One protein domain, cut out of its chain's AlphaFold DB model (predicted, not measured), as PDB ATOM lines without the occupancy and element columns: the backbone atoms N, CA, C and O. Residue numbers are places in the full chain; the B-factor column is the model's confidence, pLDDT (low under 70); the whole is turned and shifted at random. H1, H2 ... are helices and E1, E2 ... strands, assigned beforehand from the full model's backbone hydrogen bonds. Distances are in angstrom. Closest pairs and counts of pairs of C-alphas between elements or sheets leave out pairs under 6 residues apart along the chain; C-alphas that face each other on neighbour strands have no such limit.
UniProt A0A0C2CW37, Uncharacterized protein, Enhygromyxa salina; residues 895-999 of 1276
ATOM      1  N   LEU A 895     189.272 250.379 220.980       74.88
ATOM      2  CA  LEU A 895     190.083 249.300 220.393       74.88
ATOM      3  C   LEU A 895     189.196 248.120 219.978       74.88
ATOM      4  O   LEU A 895     189.409 247.520 218.922       74.88
ATOM      5  N   GLU A 896     188.199 247.795 220.797       74.62
ATOM      6  CA  GLU A 896     187.167 246.808 220.510       74.62
ATOM      7  C   GLU A 896     186.300 247.263 219.330       74.62
ATOM      8  O   GLU A 896     186.085 246.477 218.404       74.62
ATOM      9  N   ALA A 897     185.877 248.533 219.314       77.38
ATOM     10  CA  ALA A 897     185.069 249.088 218.228       77.38
ATOM     11  C   ALA A 897     185.812 249.133 216.884       77.38
ATOM     12  O   ALA A 897     185.288 248.675 215.874       77.38
ATOM     13  N   ALA A 898     187.074 249.573 216.862       74.88
ATOM     14  CA  ALA A 898     187.873 249.645 215.636       74.88
ATOM     15  C   ALA A 898     188.075 248.282 214.943       74.88
ATOM     16  O   ALA A 898     188.326 248.225 213.738       74.88
ATOM     17  N   ARG A 899     187.975 247.174 215.688       69.81
ATOM     18  CA  ARG A 899     188.081 245.807 215.151       69.81
ATOM     19  C   ARG A 899     186.746 245.221 214.711       69.81
ATOM     20  O   ARG A 899     186.722 244.146 214.112       69.81
ATOM     21  N   ASN A 900     185.645 245.891 215.016       67.69
ATOM     22  CA  ASN A 900     184.313 245.429 214.698       67.69
ATOM     23  C   ASN A 900     183.800 246.141 213.432       67.69
ATOM     24  O   ASN A 900     183.530 247.337 213.456       67.69
ATOM     25  N   PRO A 901     183.590 245.414 212.319       61.09
ATOM     26  CA  PRO A 901     183.152 246.021 211.061       61.09
ATOM     27  C   PRO A 901     181.726 246.602 211.119       61.09
ATOM     28  O   PRO A 901     181.319 247.309 210.198       61.09
ATOM     29  N   MET A 902     180.959 246.290 212.171       60.72
ATOM     30  CA  MET A 902     179.586 246.759 212.375       60.72
ATOM     31  C   MET A 902     179.479 247.989 213.284       60.72
ATOM     32  O   MET A 902     178.393 248.570 213.362       60.72
ATOM     33  N   THR A 903     180.549 248.387 213.976       63.28
ATOM     34  CA  THR A 903     180.560 249.605 214.799       63.28
ATOM     35  C   THR A 903     181.338 250.728 214.131       63.28
ATOM     36  O   THR A 903     181.992 250.550 213.103       63.28
ATOM     37  N   ALA A 904     181.160 251.945 214.643       61.47
ATOM     38  CA  ALA A 904     181.992 253.061 214.219       61.47
ATOM     39  C   ALA A 904     183.445 252.812 214.667       61.47
ATOM     40  O   ALA A 904     183.694 252.014 215.565       61.47
ATOM     41  N   SER A 905     184.404 253.544 214.097       72.38
ATOM     42  CA  SER A 905     185.808 253.520 214.543       72.38
ATOM     43  C   SER A 905     185.997 253.875 216.029       72.38
ATOM     44  O   SER A 905     187.082 253.663 216.561       72.38
ATOM     45  N   ALA A 906     184.954 254.392 216.692       79.50
ATOM     46  CA  ALA A 906     184.878 254.603 218.132       79.50
ATOM     47  C   ALA A 906     183.599 253.973 218.710       79.50
ATOM     48  O   ALA A 906     182.545 253.977 218.066       79.50
ATOM     49  N   ALA A 907     183.677 253.498 219.952       83.19
ATOM     50  CA  ALA A 907     182.555 252.875 220.652       83.19
ATOM     51  C   ALA A 907     181.489 253.899 221.080       83.19
ATOM     52  O   ALA A 907     180.286 253.626 221.023       83.19
ATOM     53  N   PHE A 908     181.928 255.098 221.469       89.62
ATOM     54  CA  PHE A 908     181.085 256.129 222.072       89.62
ATOM     55  C   PHE A 908     181.100 257.434 221.271       89.62
ATOM     56  O   PHE A 908     182.106 257.800 220.662       89.62
ATOM     57  N   LEU A 909     179.981 258.164 221.306       90.31
ATOM     58  CA  LEU A 909     179.926 259.571 220.898       90.31
ATOM     59  C   LEU A 909     180.640 260.444 221.927       90.31
ATOM     60  O   LEU A 909     181.482 261.254 221.564       90.31
ATOM     61  N   VAL A 910     180.318 260.219 223.200       91.75
ATOM     62  CA  VAL A 910     180.948 260.819 224.377       91.75
ATOM     63  C   VAL A 910     181.009 259.767 225.478       91.75
ATOM     64  O   VAL A 910     180.104 258.935 225.596       91.75
ATOM     65  N   ARG A 911     182.074 259.788 226.279       91.12
ATOM     66  CA  ARG A 911     182.272 258.858 227.395       91.12
ATOM     67  C   ARG A 911     182.961 259.531 228.569       91.12
ATOM     68  O   ARG A 911     183.631 260.551 228.411       91.12
ATOM     69  N   GLU A 912     182.847 258.901 229.721       88.38
ATOM     70  CA  GLU A 912     183.531 259.265 230.947       88.38
ATOM     71  C   GLU A 912     183.995 258.008 231.678       88.38
ATOM     72  O   GLU A 912     183.285 257.002 231.737       88.38
ATOM     73  N   SER A 913     185.214 258.072 232.209       85.56
ATOM     74  CA  SER A 913     185.754 257.059 233.108       85.56
ATOM     75  C   SER A 913     185.554 257.516 234.545       85.56
ATOM     76  O   SER A 913     185.812 258.671 234.873       85.56
ATOM     77  N   PHE A 914     185.111 256.596 235.390       80.62
ATOM     78  CA  PHE A 914     184.785 256.831 236.785       80.62
ATOM     79  C   PHE A 914     185.862 256.236 237.672       80.62
ATOM     80  O   PHE A 914     186.235 255.074 237.505       80.62
ATOM     81  N   GLU A 915     186.312 257.027 238.638       79.62
ATOM     82  CA  GLU A 915     187.125 256.580 239.761       79.62
ATOM     83  C   GLU A 915     186.600 257.273 241.019       79.62
ATOM     84  O   GLU A 915     186.820 258.463 241.249       79.62
ATOM     85  N   ARG A 916     185.805 256.531 241.789       80.81
ATOM     86  CA  ARG A 916     185.147 256.979 243.019       80.81
ATOM     87  C   ARG A 916     185.577 256.093 244.184       80.81
ATOM     88  O   ARG A 916     186.190 255.045 244.001       80.81
ATOM     89  N   SER A 917     185.242 256.507 245.404       69.94
ATOM     90  CA  SER A 917     185.529 255.730 246.618       69.94
ATOM     91  C   SER A 917     184.853 254.357 246.626       69.94
ATOM     92  O   SER A 917     185.389 253.431 247.231       69.94
ATOM     93  N   TRP A 918     183.695 254.238 245.968       76.75
ATOM     94  CA  TRP A 918     182.905 253.012 245.880       76.75
ATOM     95  C   TRP A 918     183.283 252.123 244.690       76.75
ATOM     96  O   TRP A 918     182.926 250.948 244.691       76.75
ATOM     97  N   GLY A 919     183.990 252.632 243.676       77.38
ATOM     98  CA  GLY A 919     184.298 251.831 242.496       77.38
ATOM     99  C   GLY A 919     184.875 252.587 241.305       77.38
ATOM    100  O   GLY A 919     185.072 253.803 241.323       77.38
ATOM    101  N   THR A 920     185.144 251.833 240.241       80.88
ATOM    102  CA  THR A 920     185.690 252.328 238.970       80.88
ATOM    103  C   THR A 920     184.882 251.820 237.789       80.88
ATOM    104  O   THR A 920     184.405 250.690 237.817       80.88
ATOM    105  N   GLY A 921     184.756 252.593 236.716       85.06
ATOM    106  CA  GLY A 921     183.977 252.148 235.562       85.06
ATOM    107  C   GLY A 921     184.026 253.074 234.364       85.06
ATOM    108  O   GLY A 921     184.790 254.037 234.322       85.06
ATOM    109  N   VAL A 922     183.181 252.781 233.384       87.62
ATOM    110  CA  VAL A 922     182.968 253.618 232.204       87.62
ATOM    111  C   VAL A 922     181.476 253.800 231.966       87.62
ATOM    112  O   VAL A 922     180.703 252.846 232.069       87.62
ATOM    113  N   LEU A 923     181.092 255.022 231.611       92.19
ATOM    114  CA  LEU A 923     179.751 255.392 231.172       92.19
ATOM    115  C   LEU A 923     179.866 256.183 229.873       92.19
ATOM    116  O   LEU A 923     180.753 257.026 229.728       92.19
ATOM    117  N   GLY A 924     178.972 255.952 228.922       92.50
ATOM    118  CA  GLY A 924     178.984 256.727 227.691       92.50
ATOM    119  C   GLY A 924     177.738 256.566 226.843       92.50
ATOM    120  O   GLY A 924     176.927 255.663 227.040       92.50
ATOM    121  N   ILE A 925     177.617 257.451 225.859       93.06
ATOM    122  CA  ILE A 925     176.564 257.404 224.846       93.06
ATOM    123  C   ILE A 925     177.104 256.615 223.649       93.06
ATOM    124  O   ILE A 925     178.101 257.041 223.056       93.06
ATOM    125  N   PRO A 926     176.498 255.477 223.269       90.75
ATOM    126  CA  PRO A 926     177.036 254.622 222.218       90.75
ATOM    127  C   PRO A 926     176.954 255.296 220.840       90.75
ATOM    128  O   PRO A 926     175.968 255.954 220.500       90.75
ATOM    129  N   ALA A 927     177.982 255.103 220.009       87.38
ATOM    130  CA  ALA A 927     178.029 255.638 218.642       87.38
ATOM    131  C   ALA A 927     177.009 254.975 217.702       87.38
ATOM    132  O   ALA A 927     176.543 255.579 216.732       87.38
ATOM    133  N   THR A 928     176.630 253.735 218.000       83.25
ATOM    134  CA  THR A 928     175.627 252.962 217.265       83.25
ATOM    135  C   THR A 928     174.359 252.783 218.088       83.25
ATOM    136  O   THR A 928     174.408 252.683 219.309       83.25
ATOM    137  N   ARG A 929     173.205 252.694 217.418       80.12
ATOM    138  CA  ARG A 929     171.937 252.382 218.091       80.12
ATOM    139  C   ARG A 929     171.987 250.956 218.636       80.12
ATOM    140  O   ARG A 929     172.244 250.031 217.867       80.12
ATOM    141  N   LEU A 930     171.692 250.797 219.919       79.50
ATOM    142  CA  LEU A 930     171.569 249.496 220.568       79.50
ATOM    143  C   LEU A 930     170.099 249.081 220.667       79.50
ATOM    144  O   LEU A 930     169.200 249.922 220.586       79.50
ATOM    145  N   ALA A 931     169.867 247.775 220.802       72.75
ATOM    146  CA  ALA A 931     168.538 247.243 221.088       72.75
ATOM    147  C   ALA A 931     168.113 247.549 222.534       72.75
ATOM    148  O   ALA A 931     166.952 247.864 222.755       72.75
ATOM    149  N   GLU A 932     169.066 247.517 223.470       77.62
ATOM    150  CA  GLU A 932     168.879 247.775 224.902       77.62
ATOM    151  C   GLU A 932     169.968 248.726 225.404       77.62
ATOM    152  O   GLU A 932     171.135 248.576 225.023       77.62
ATOM    153  N   TYR A 933     169.600 249.664 226.278       85.81
ATOM    154  CA  TYR A 933     170.555 250.474 227.033       85.81
ATOM    155  C   TYR A 933     170.653 249.913 228.447       85.81
ATOM    156  O   TYR A 933     169.639 249.726 229.112       85.81
ATOM    157  N   ARG A 934     171.869 249.620 228.911       85.62
ATOM    158  CA  ARG A 934     172.080 249.049 230.242       85.62
ATOM    159  C   ARG A 934     173.364 249.562 230.874       85.62
ATOM    160  O   ARG A 934     174.408 249.658 230.223       85.62
ATOM    161  N   ILE A 935     173.269 249.833 232.169       87.12
ATOM    162  CA  ILE A 935     174.399 250.095 233.053       87.12
ATOM    163  C   ILE A 935     174.520 248.917 234.006       87.12
ATOM    164  O   ILE A 935     173.571 248.590 234.716       87.12
ATOM    165  N   GLN A 936     175.687 248.285 234.017       81.88
ATOM    166  CA  GLN A 936     175.953 247.129 234.864       81.88
ATOM    167  C   GLN A 936     176.816 247.519 236.064       81.88
ATOM    168  O   GLN A 936     177.893 248.087 235.875       81.88
ATOM    169  N   LEU A 937     176.379 247.160 237.274       80.31
ATOM    170  CA  LEU A 937     177.173 247.254 238.499       80.31
ATOM    171  C   LEU A 937     177.672 245.855 238.874       80.31
ATOM    172  O   LEU A 937     176.882 244.923 239.029       80.31
ATOM    173  N   ARG A 938     178.986 245.691 239.004       75.44
ATOM    174  CA  ARG A 938     179.652 244.421 239.316       75.44
ATOM    175  C   ARG A 938     180.422 244.559 240.612       75.44
ATOM    176  O   ARG A 938     181.170 245.514 240.740       75.44
ATOM    177  N   ALA A 939     180.302 243.614 241.532       70.12
ATOM    178  CA  ALA A 939     181.186 243.585 242.692       70.12
ATOM    179  C   ALA A 939     182.527 242.953 242.313       70.12
ATOM    180  O   ALA A 939     182.598 242.053 241.473       70.12
ATOM    181  N   ARG A 940     183.610 243.412 242.935       63.38
ATOM    182  CA  ARG A 940     184.949 242.891 242.663       63.38
ATOM    183  C   ARG A 940     185.064 241.408 243.006       63.38
ATOM    184  O   ARG A 940     184.895 241.028 244.155       63.38
ATOM    185  N   GLY A 941     185.394 240.565 242.027       52.31
ATOM    186  CA  GLY A 941     185.510 239.113 242.239       52.31
ATOM    187  C   GLY A 941     184.175 238.390 242.464       52.31
ATOM    188  O   GLY A 941     184.168 237.184 242.704       52.31
ATOM    189  N   ARG A 942     183.052 239.107 242.354       52.97
ATOM    190  CA  ARG A 942     181.697 238.559 242.286       52.97
ATOM    191  C   ARG A 942     181.088 238.944 240.937       52.97
ATOM    192  O   ARG A 942     181.672 239.687 240.146       52.97
ATOM    193  N   GLY A 943     179.930 238.386 240.627       53.88
ATOM    194  CA  GLY A 943     179.243 238.718 239.393       53.88
ATOM    195  C   GLY A 943     178.533 240.083 239.434       53.88
ATOM    196  O   GLY A 943     178.924 240.995 240.167       53.88
ATOM    197  N   SER A 944     177.520 240.274 238.587       59.16
ATOM    198  CA  SER A 944     176.758 241.532 238.553       59.16
ATOM    199  C   SER A 944     175.829 241.590 239.753       59.16
ATOM    200  O   SER A 944     175.093 240.648 240.011       59.16
ATOM    201  N   VAL A 945     175.862 242.713 240.460       61.34
ATOM    202  CA  VAL A 945     175.122 242.920 241.713       61.34
ATOM    203  C   VAL A 945     173.835 243.697 241.464       61.34
ATOM    204  O   VAL A 945     172.845 243.484 242.150       61.34
ATOM    205  N   ALA A 946     173.830 244.579 240.461       70.62
ATOM    206  CA  ALA A 946     172.651 245.338 240.063       70.62
ATOM    207  C   ALA A 946     172.755 245.809 238.603       70.62
ATOM    208  O   ALA A 946     173.846 245.873 238.024       70.62
ATOM    209  N   ALA A 947     171.613 246.161 238.013       75.62
ATOM    210  CA  ALA A 947     171.524 246.836 236.723       75.62
ATOM    211  C   ALA A 947     170.686 248.113 236.874       75.62
ATOM    212  O   ALA A 947     169.619 248.080 237.481       75.62
ATOM    213  N   LEU A 948     171.167 249.233 236.329       84.12
ATOM    214  CA  LEU A 948     170.473 250.528 236.384       84.12
ATOM    215  C   LEU A 948     169.769 250.807 235.052       84.12
ATOM    216  O   LEU A 948     170.122 251.732 234.320       84.12
ATOM    217  N   ASP A 949     168.813 249.948 234.701       82.56
ATOM    218  CA  ASP A 949     168.192 249.946 233.372       82.56
ATOM    219  C   ASP A 949     167.343 251.180 233.111       82.56
ATOM    220  O   ASP A 949     167.417 251.744 232.024       82.56
ATOM    221  N   GLU A 950     166.555 251.621 234.091       84.31
ATOM    222  CA  GLU A 950     165.694 252.798 233.942       84.31
ATOM    223  C   GLU A 950     166.522 254.042 233.610       84.31
ATOM    224  O   GLU A 950     166.245 254.740 232.634       84.31
ATOM    225  N   LEU A 951     167.611 254.245 234.352       88.69
ATOM    226  CA  LEU A 951     168.552 255.336 234.134       88.69
ATOM    227  C   LEU A 951     169.275 255.191 232.787       88.69
ATOM    228  O   LEU A 951     169.390 256.161 232.034       88.69
ATOM    229  N   ALA A 952     169.716 253.980 232.437       89.50
ATOM    230  CA  ALA A 952     170.356 253.717 231.152       89.50
ATOM    231  C   ALA A 952     169.445 254.076 229.965       89.50
ATOM    232  O   ALA A 952     169.897 254.717 229.013       89.50
ATOM    233  N   HIS A 953     168.158 253.723 230.040       88.56
ATOM    234  CA  HIS A 953     167.166 254.060 229.019       88.56
ATOM    235  C   HIS A 953     166.858 255.559 228.990       88.56
ATOM    236  O   HIS A 953     166.909 256.153 227.914       88.56
ATOM    237  N   GLN A 954     166.621 256.178 230.151       87.12
ATOM    238  CA  GLN A 954     166.274 257.599 230.276       87.12
ATOM    239  C   GLN A 954     167.319 258.532 229.639       87.12
ATOM    240  O   GLN A 954     166.977 259.562 229.050       87.12
ATOM    241  N   TYR A 955     168.602 258.189 229.762       91.31
ATOM    242  CA  TYR A 955     169.704 258.995 229.226       91.31
ATOM    243  C   TYR A 955     170.329 258.406 227.950       91.31
ATOM    244  O   TYR A 955     171.262 258.993 227.402       91.31
ATOM    245  N   ALA A 956     169.821 257.269 227.455       91.56
ATOM    246  CA  ALA A 956     170.389 256.499 226.342       91.56
ATOM    247  C   ALA A 956     171.902 256.233 226.498       91.56
ATOM    248  O   ALA A 956     172.680 256.311 225.540       91.56
ATOM    249  N   VAL A 957     172.315 255.931 227.728       92.75
ATOM    250  CA  VAL A 957     173.703 255.654 228.103       92.75
ATOM    251  C   VAL A 957     173.906 254.166 228.337       92.75
ATOM    252  O   VAL A 957     172.992 253.431 228.708       92.75
ATOM    253  N   VAL A 958     175.136 253.714 228.145       90.88
ATOM    254  CA  VAL A 958     175.573 252.375 228.527       90.88
ATOM    255  C   VAL A 958     176.839 252.462 229.355       90.88
ATOM    256  O   VAL A 958     177.652 253.370 229.171       90.88
ATOM    257  N   GLY A 959     177.012 251.522 230.276       88.56
ATOM    258  CA  GLY A 959     178.166 251.548 231.160       88.56
ATOM    259  C   GLY A 959     178.417 250.249 231.901       88.56
ATOM    260  O   GLY A 959     177.555 249.372 231.984       88.56
ATOM    261  N   SER A 960     179.625 250.131 232.437       85.62
ATOM    262  CA  SER A 960     180.032 249.043 233.323       85.62
ATOM    263  C   SER A 960     180.850 249.618 234.460       85.62
ATOM    264  O   SER A 960     181.816 250.344 234.216       85.62
ATOM    265  N   PHE A 961     180.471 249.275 235.683       84.12
ATOM    266  CA  PHE A 961     181.143 249.704 236.896       84.12
ATOM    267  C   PHE A 961     181.528 248.491 237.731       84.12
ATOM    268  O   PHE A 961     180.739 247.567 237.917       84.12
ATOM    269  N   GLU A 962     182.751 248.518 238.232       79.69
ATOM    270  CA  GLU A 962     183.296 247.610 239.228       79.69
ATOM    271  C   GLU A 962     183.234 248.320 240.586       79.69
ATOM    272  O   GLU A 962     183.885 249.343 240.791       79.69
ATOM    273  N   VAL A 963     182.420 247.793 241.493       78.12
ATOM    274  CA  VAL A 963     182.171 248.282 242.846       78.12
ATOM    275  C   VAL A 963     183.000 247.462 243.827       78.12
ATOM    276  O   VAL A 963     183.168 246.247 243.684       78.12
ATOM    277  N   ASP A 964     183.535 248.130 244.838       71.50
ATOM    278  CA  ASP A 964     184.314 247.488 245.880       71.50
ATOM    279  C   ASP A 964     183.423 246.826 246.938       71.50
ATOM    280  O   ASP A 964     182.470 247.421 247.422       71.50
ATOM    281  N   ASP A 965     183.783 245.603 247.331       61.34
ATOM    282  CA  ASP A 965     183.005 244.653 248.154       61.34
ATOM    283  C   ASP A 965     182.646 245.112 249.593       61.34
ATOM    284  O   ASP A 965     182.156 244.313 250.393       61.34
ATOM    285  N   ARG A 966     182.913 246.367 249.982       54.78
ATOM    286  CA  ARG A 966     182.635 246.845 251.346       54.78
ATOM    287  C   ARG A 966     181.141 247.124 251.512       54.78
ATOM    288  O   ARG A 966     180.649 248.089 250.946       54.78
ATOM    289  N   GLU A 967     180.482 246.262 252.290       52.66
ATOM    290  CA  GLU A 967     179.123 246.395 252.845       52.66
ATOM    291  C   GLU A 967     178.138 247.136 251.934       52.66
ATOM    292  O   GLU A 967     177.713 248.255 252.200       52.66
ATOM    293  N   TRP A 968     177.776 246.466 250.839       60.22
ATOM    294  CA  TRP A 968     176.685 246.873 249.966       60.22
ATOM    295  C   TRP A 968     175.360 246.875 250.741       60.22
ATOM    296  O   TRP A 968     174.802 245.816 251.037       60.22
ATOM    297  N   ASP A 969     174.854 248.061 251.057       63.81
ATOM    298  CA  ASP A 969     173.535 248.276 251.642       63.81
ATOM    299  C   ASP A 969     172.644 249.122 250.711       63.81
ATOM    300  O   ASP A 969     173.069 249.598 249.654       63.81
ATOM    301  N   ALA A 970     171.373 249.299 251.086       67.25
ATOM    302  CA  ALA A 970     170.424 250.073 250.284       67.25
ATOM    303  C   ALA A 970     170.858 251.542 250.108       67.25
ATOM    304  O   ALA A 970     170.635 252.119 249.044       67.25
ATOM    305  N   SER A 971     171.533 252.120 251.109       71.19
ATOM    306  CA  SER A 971     171.996 253.512 251.065       71.19
ATOM    307  C   SER A 971     173.127 253.721 250.049       71.19
ATOM    308  O   SER A 971     173.149 254.720 249.327       71.19
ATOM    309  N   THR A 972     174.017 252.735 249.906       74.69
ATOM    310  CA  THR A 972     175.101 252.742 248.914       74.69
ATOM    311  C   THR A 972     174.558 252.710 247.484       74.69
ATOM    312  O   THR A 972     175.060 253.428 246.617       74.69
ATOM    313  N   LEU A 973     173.510 251.922 247.219       78.69
ATOM    314  CA  LEU A 973     172.893 251.855 245.891       78.69
ATOM    315  C   LEU A 973     172.209 253.175 245.503       78.69
ATOM    316  O   LEU A 973     172.329 253.597 244.354       78.69
ATOM    317  N   GLU A 974     171.537 253.844 246.444       82.19
ATOM    318  CA  GLU A 974     170.928 255.161 246.209       82.19
ATOM    319  C   GLU A 974     171.983 256.228 245.886       82.19
ATOM    320  O   GLU A 974     171.813 256.990 244.930       82.19
ATOM    321  N   LEU A 975     173.106 256.232 246.615       83.81
ATOM    322  CA  LEU A 975     174.237 257.120 246.338       83.81
ATOM    323  C   LEU A 975     174.815 256.877 244.935       83.81
ATOM    324  O   LEU A 975     174.982 257.820 244.161       83.81
ATOM    325  N   ILE A 976     175.075 255.612 244.581       87.25
ATOM    326  CA  ILE A 976     175.585 255.236 243.253       87.25
ATOM    327  C   ILE A 976     174.595 255.651 242.158       87.25
ATOM    328  O   ILE A 976     175.003 256.182 241.124       87.25
ATOM    329  N   HIS A 977     173.297 255.436 242.375       89.31
ATOM    330  CA  HIS A 977     172.258 255.830 241.428       89.31
ATOM    331  C   HIS A 977     172.267 257.346 241.180       89.31
ATOM    332  O   HIS A 977     172.241 257.771 240.024       89.31
ATOM    333  N   ALA A 978     172.349 258.159 242.239       87.62
ATOM    334  CA  ALA A 978     172.406 259.615 242.130       87.62
ATOM    335  C   ALA A 978     173.658 260.097 241.372       87.62
ATOM    336  O   ALA A 978     173.533 260.862 240.415       87.62
ATOM    337  N   GLU A 979     174.844 259.590 241.727       90.75
ATOM    338  CA  GLU A 979     176.099 259.973 241.061       90.75
ATOM    339  C   GLU A 979     176.120 259.577 239.574       90.75
ATOM    340  O   GLU A 979     176.591 260.335 238.722       90.75
ATOM    341  N   ILE A 980     175.596 258.394 239.229       92.12
ATOM    342  CA  ILE A 980     175.517 257.940 237.834       92.12
ATOM    343  C   ILE A 980     174.479 258.756 237.045       92.12
ATOM    344  O   ILE A 980     174.690 259.016 235.858       92.12
ATOM    345  N   ALA A 981     173.382 259.194 237.672       91.38
ATOM    346  CA  ALA A 981     172.377 260.039 237.022       91.38
ATOM    347  C   ALA A 981     172.959 261.407 236.643       91.38
ATOM    348  O   ALA A 981     172.794 261.859 235.507       91.38
ATOM    349  N   GLU A 982     173.685 262.033 237.572       91.75
ATOM    350  CA  GLU A 982     174.379 263.305 237.354       91.75
ATOM    351  C   GLU A 982     175.394 263.192 236.205       91.75
ATOM    352  O   GLU A 982     175.392 263.985 235.260       91.75
ATOM    353  N   ALA A 983     176.200 262.132 236.226       92.12
ATOM    354  CA  ALA A 983     177.140 261.801 235.165       92.12
ATOM    355  C   ALA A 983     176.482 261.610 233.788       92.12
ATOM    356  O   ALA A 983     176.985 262.100 232.771       92.12
ATOM    357  N   ALA A 984     175.358 260.892 233.735       93.75
ATOM    358  CA  ALA A 984     174.622 260.652 232.499       93.75
ATOM    359  C   ALA A 984     174.068 261.960 231.905       93.75
ATOM    360  O   ALA A 984     174.188 262.193 230.698       93.75
ATOM    361  N   ALA A 985     173.548 262.859 232.746       90.94
ATOM    362  CA  ALA A 985     173.132 264.194 232.324       90.94
ATOM    363  C   ALA A 985     174.321 265.024 231.799       90.94
ATOM    364  O   ALA A 985     174.236 265.625 230.724       90.94
ATOM    365  N   ALA A 986     175.469 264.983 232.485       93.12
ATOM    366  CA  ALA A 986     176.695 265.657 232.051       93.12
ATOM    367  C   ALA A 986     177.262 265.108 230.724       93.12
ATOM    368  O   ALA A 986     177.940 265.823 229.978       93.12
ATOM    369  N   LEU A 987     177.009 263.836 230.391       95.56
ATOM    370  CA  LEU A 987     177.334 263.272 229.076       95.56
ATOM    371  C   LEU A 987     176.458 263.870 227.971       95.56
ATOM    372  O   LEU A 987     176.994 264.245 226.929       95.56
ATOM    373  N   LEU A 988     175.145 264.013 228.183       94.75
ATOM    374  CA  LEU A 988     174.266 264.673 227.208       94.75
ATOM    375  C   LEU A 988     174.666 266.139 226.992       94.75
ATOM    376  O   LEU A 988     174.725 266.595 225.852       94.75
ATOM    377  N   GLU A 989     175.021 266.852 228.059       93.44
ATOM    378  CA  GLU A 989     175.556 268.217 227.992       93.44
ATOM    379  C   GLU A 989     176.820 268.309 227.129       93.44
ATOM    380  O   GLU A 989     176.909 269.135 226.217       93.44
ATOM    381  N   ARG A 990     177.787 267.411 227.351       94.62
ATOM    382  CA  ARG A 990     178.985 267.329 226.504       94.62
ATOM    383  C   ARG A 990     178.647 266.972 225.062       94.62
ATOM    384  O   ARG A 990     179.242 267.541 224.154       94.62
ATOM    385  N   LEU A 991     177.676 266.088 224.834       94.69
ATOM    386  CA  LEU A 991     177.231 265.750 223.484       94.69
ATOM    387  C   LEU A 991     176.639 266.965 222.756       94.69
ATOM    388  O   LEU A 991     176.869 267.098 221.559       94.69
ATOM    389  N   ILE A 992     175.932 267.869 223.447       93.06
ATOM    390  CA  ILE A 992     175.462 269.136 222.858       93.06
ATOM    391  C   ILE A 992     176.650 269.980 222.374       93.06
ATOM    392  O   ILE A 992     176.603 270.525 221.271       93.06
ATOM    393  N   VAL A 993     177.710 270.075 223.183       91.62
ATOM    394  CA  VAL A 993     178.923 270.846 222.857       91.62
ATOM    395  C   VAL A 993     179.707 270.216 221.702       91.62
ATOM    396  O   VAL A 993     180.207 270.942 220.847       91.62
ATOM    397  N   GLU A 994     179.782 268.885 221.647       90.31
ATOM    398  CA  GLU A 994     180.493 268.130 220.604       90.31
ATOM    399  C   GLU A 994     179.681 267.949 219.313       90.31
ATOM    400  O   GLU A 994     180.236 267.638 218.265       90.31
ATOM    401  N   LEU A 995     178.362 268.166 219.324       89.94
ATOM    402  CA  LEU A 995     177.519 267.948 218.144       89.94
ATOM    403  C   LEU A 995     178.021 268.671 216.869       89.94
ATOM    404  O   LEU A 995     177.982 268.053 215.803       89.94
ATOM    405  N   PRO A 996     178.536 269.922 216.928       87.00
ATOM    406  CA  PRO A 996     179.123 270.592 215.767       87.00
ATOM    407  C   PRO A 996     180.416 269.941 215.254       87.00
ATOM    408  O   PRO A 996     180.648 269.959 214.048       87.00
ATOM    409  N   SER A 997     181.247 269.357 216.131       85.88
ATOM    410  CA  SER A 997     182.497 268.686 215.732       85.88
ATOM    411  C   SER A 997     182.220 267.383 214.972       85.88
ATOM    412  O   SER A 997     182.995 266.984 214.107       85.88
ATOM    413  N   LEU A 998     181.058 266.765 215.217       85.75
ATOM    414  CA  LEU A 998     180.595 265.561 214.527       85.75
ATOM    415  C   LEU A 998     180.023 265.820 213.122       85.75
ATOM    416  O   LEU A 998     179.668 264.859 212.440       85.75
ATOM    417  N   ALA A 999     179.910 267.077 212.674       80.31
ATOM    418  CA  ALA A 999     179.292 267.423 211.389       80.31
ATOM    419  C   ALA A 999     179.998 266.787 210.174       80.31
ATOM    420  O   ALA A 999     179.335 266.448 209.191       80.31
TER     421      ALA A 999
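Overview. This is residues 895 to 999 of the 1276 residues of an uncharacterized protein of Enhygromyxa salina (UniProt A0A0C2CW37). A sheet of five strands has the long helix H3 laid slantwise over one face, with the short helix H2 beside H3 on that same face, and no named helix on the other face. H3 runs along the length of the domain, and the four-residue helix H1 lies off the sheet, far from the two other helices. The printed part has 105 residues, with three named helices and five named strands in the order H1, E1, E2, E3, E4, H2, E5, H3; the sheet is mixed, in the order E1, E2, E5, E3, E4, and the class is mixed, helices and strands. The whole is compact, with a radius of gyration of the C-alphas of 14.4 A, and elongated in outline, spanning 46 by 28 by 24 A.

Along the chain. In the sheet, E1 is residues 908 to 916, 21.4 A long, from C-alpha 908 at (181.085, 256.129, 222.072). E2 is residues 919 to 926, 21.7 A; E5 is residues 958 to 963, 16.3 A; E3 is residues 935 to 939, 13.5 A; and E4 is residues 944 to 947, 7.7 A. H3 is residues 970 to 994, 36.2 A long, from C-alpha 970 at (170.424, 250.073, 250.284) to C-alpha 994 at (180.493, 268.130, 220.604). H2 is residues 949 to 955, 10.1 A, and H1 is residues 895 to 898, 5.3 A.

Arrangement. E1 and E2 form an antiparallel hairpin, with N 912 and O 923 2.8 A apart, within hydrogen-bond range. E2 and E5 are antiparallel, with N 922 and O 960 at 2.9 A. E5 and E3 are parallel, at 15 degrees, with N 938 and O 961 at 2.8 A. E3 and E4 form an antiparallel hairpin, with N 937 and O 946 at 2.9 A. The edge strands are E1 and E4. H3 is on the sheet at a height of 8.7 A, over E1, E2 and E5, slantwise to the strands at 36 degrees to E1 on the local plane; its closest C-alphas to E1 are those of Leu 991 and Val 910, 6.2 A apart. This two-layer arrangement has a helix layer, H3, on one face of the sheet. H2 is on the same face at a height of 6.8 A, over none of the strands, but only just, with 2 of its C-alphas falling on E5. H2 and H3 touch, with residues 981 to 988 of H3 alone, at a shallow tilt of 28 degrees, the same way; their closest C-alphas, of Tyr 955 and Ala 984, are 6.1 A apart. H1 is not on the sheet and is apart from H2 and H3. Every O i to N i+4 pair in H2 and H3 is within hydrogen-bond range; H1 is too short for such a pair.

Size, cuts and confidence. The two C-alphas farthest apart, of Glu 967 and Ala 999, are 46.5 A apart. The printed part has no cut and no long link. The mean pLDDT of the printed part is 80.6, with values under 70 at residues 899 to 904, 917, 940 to 945 and 965 to 970.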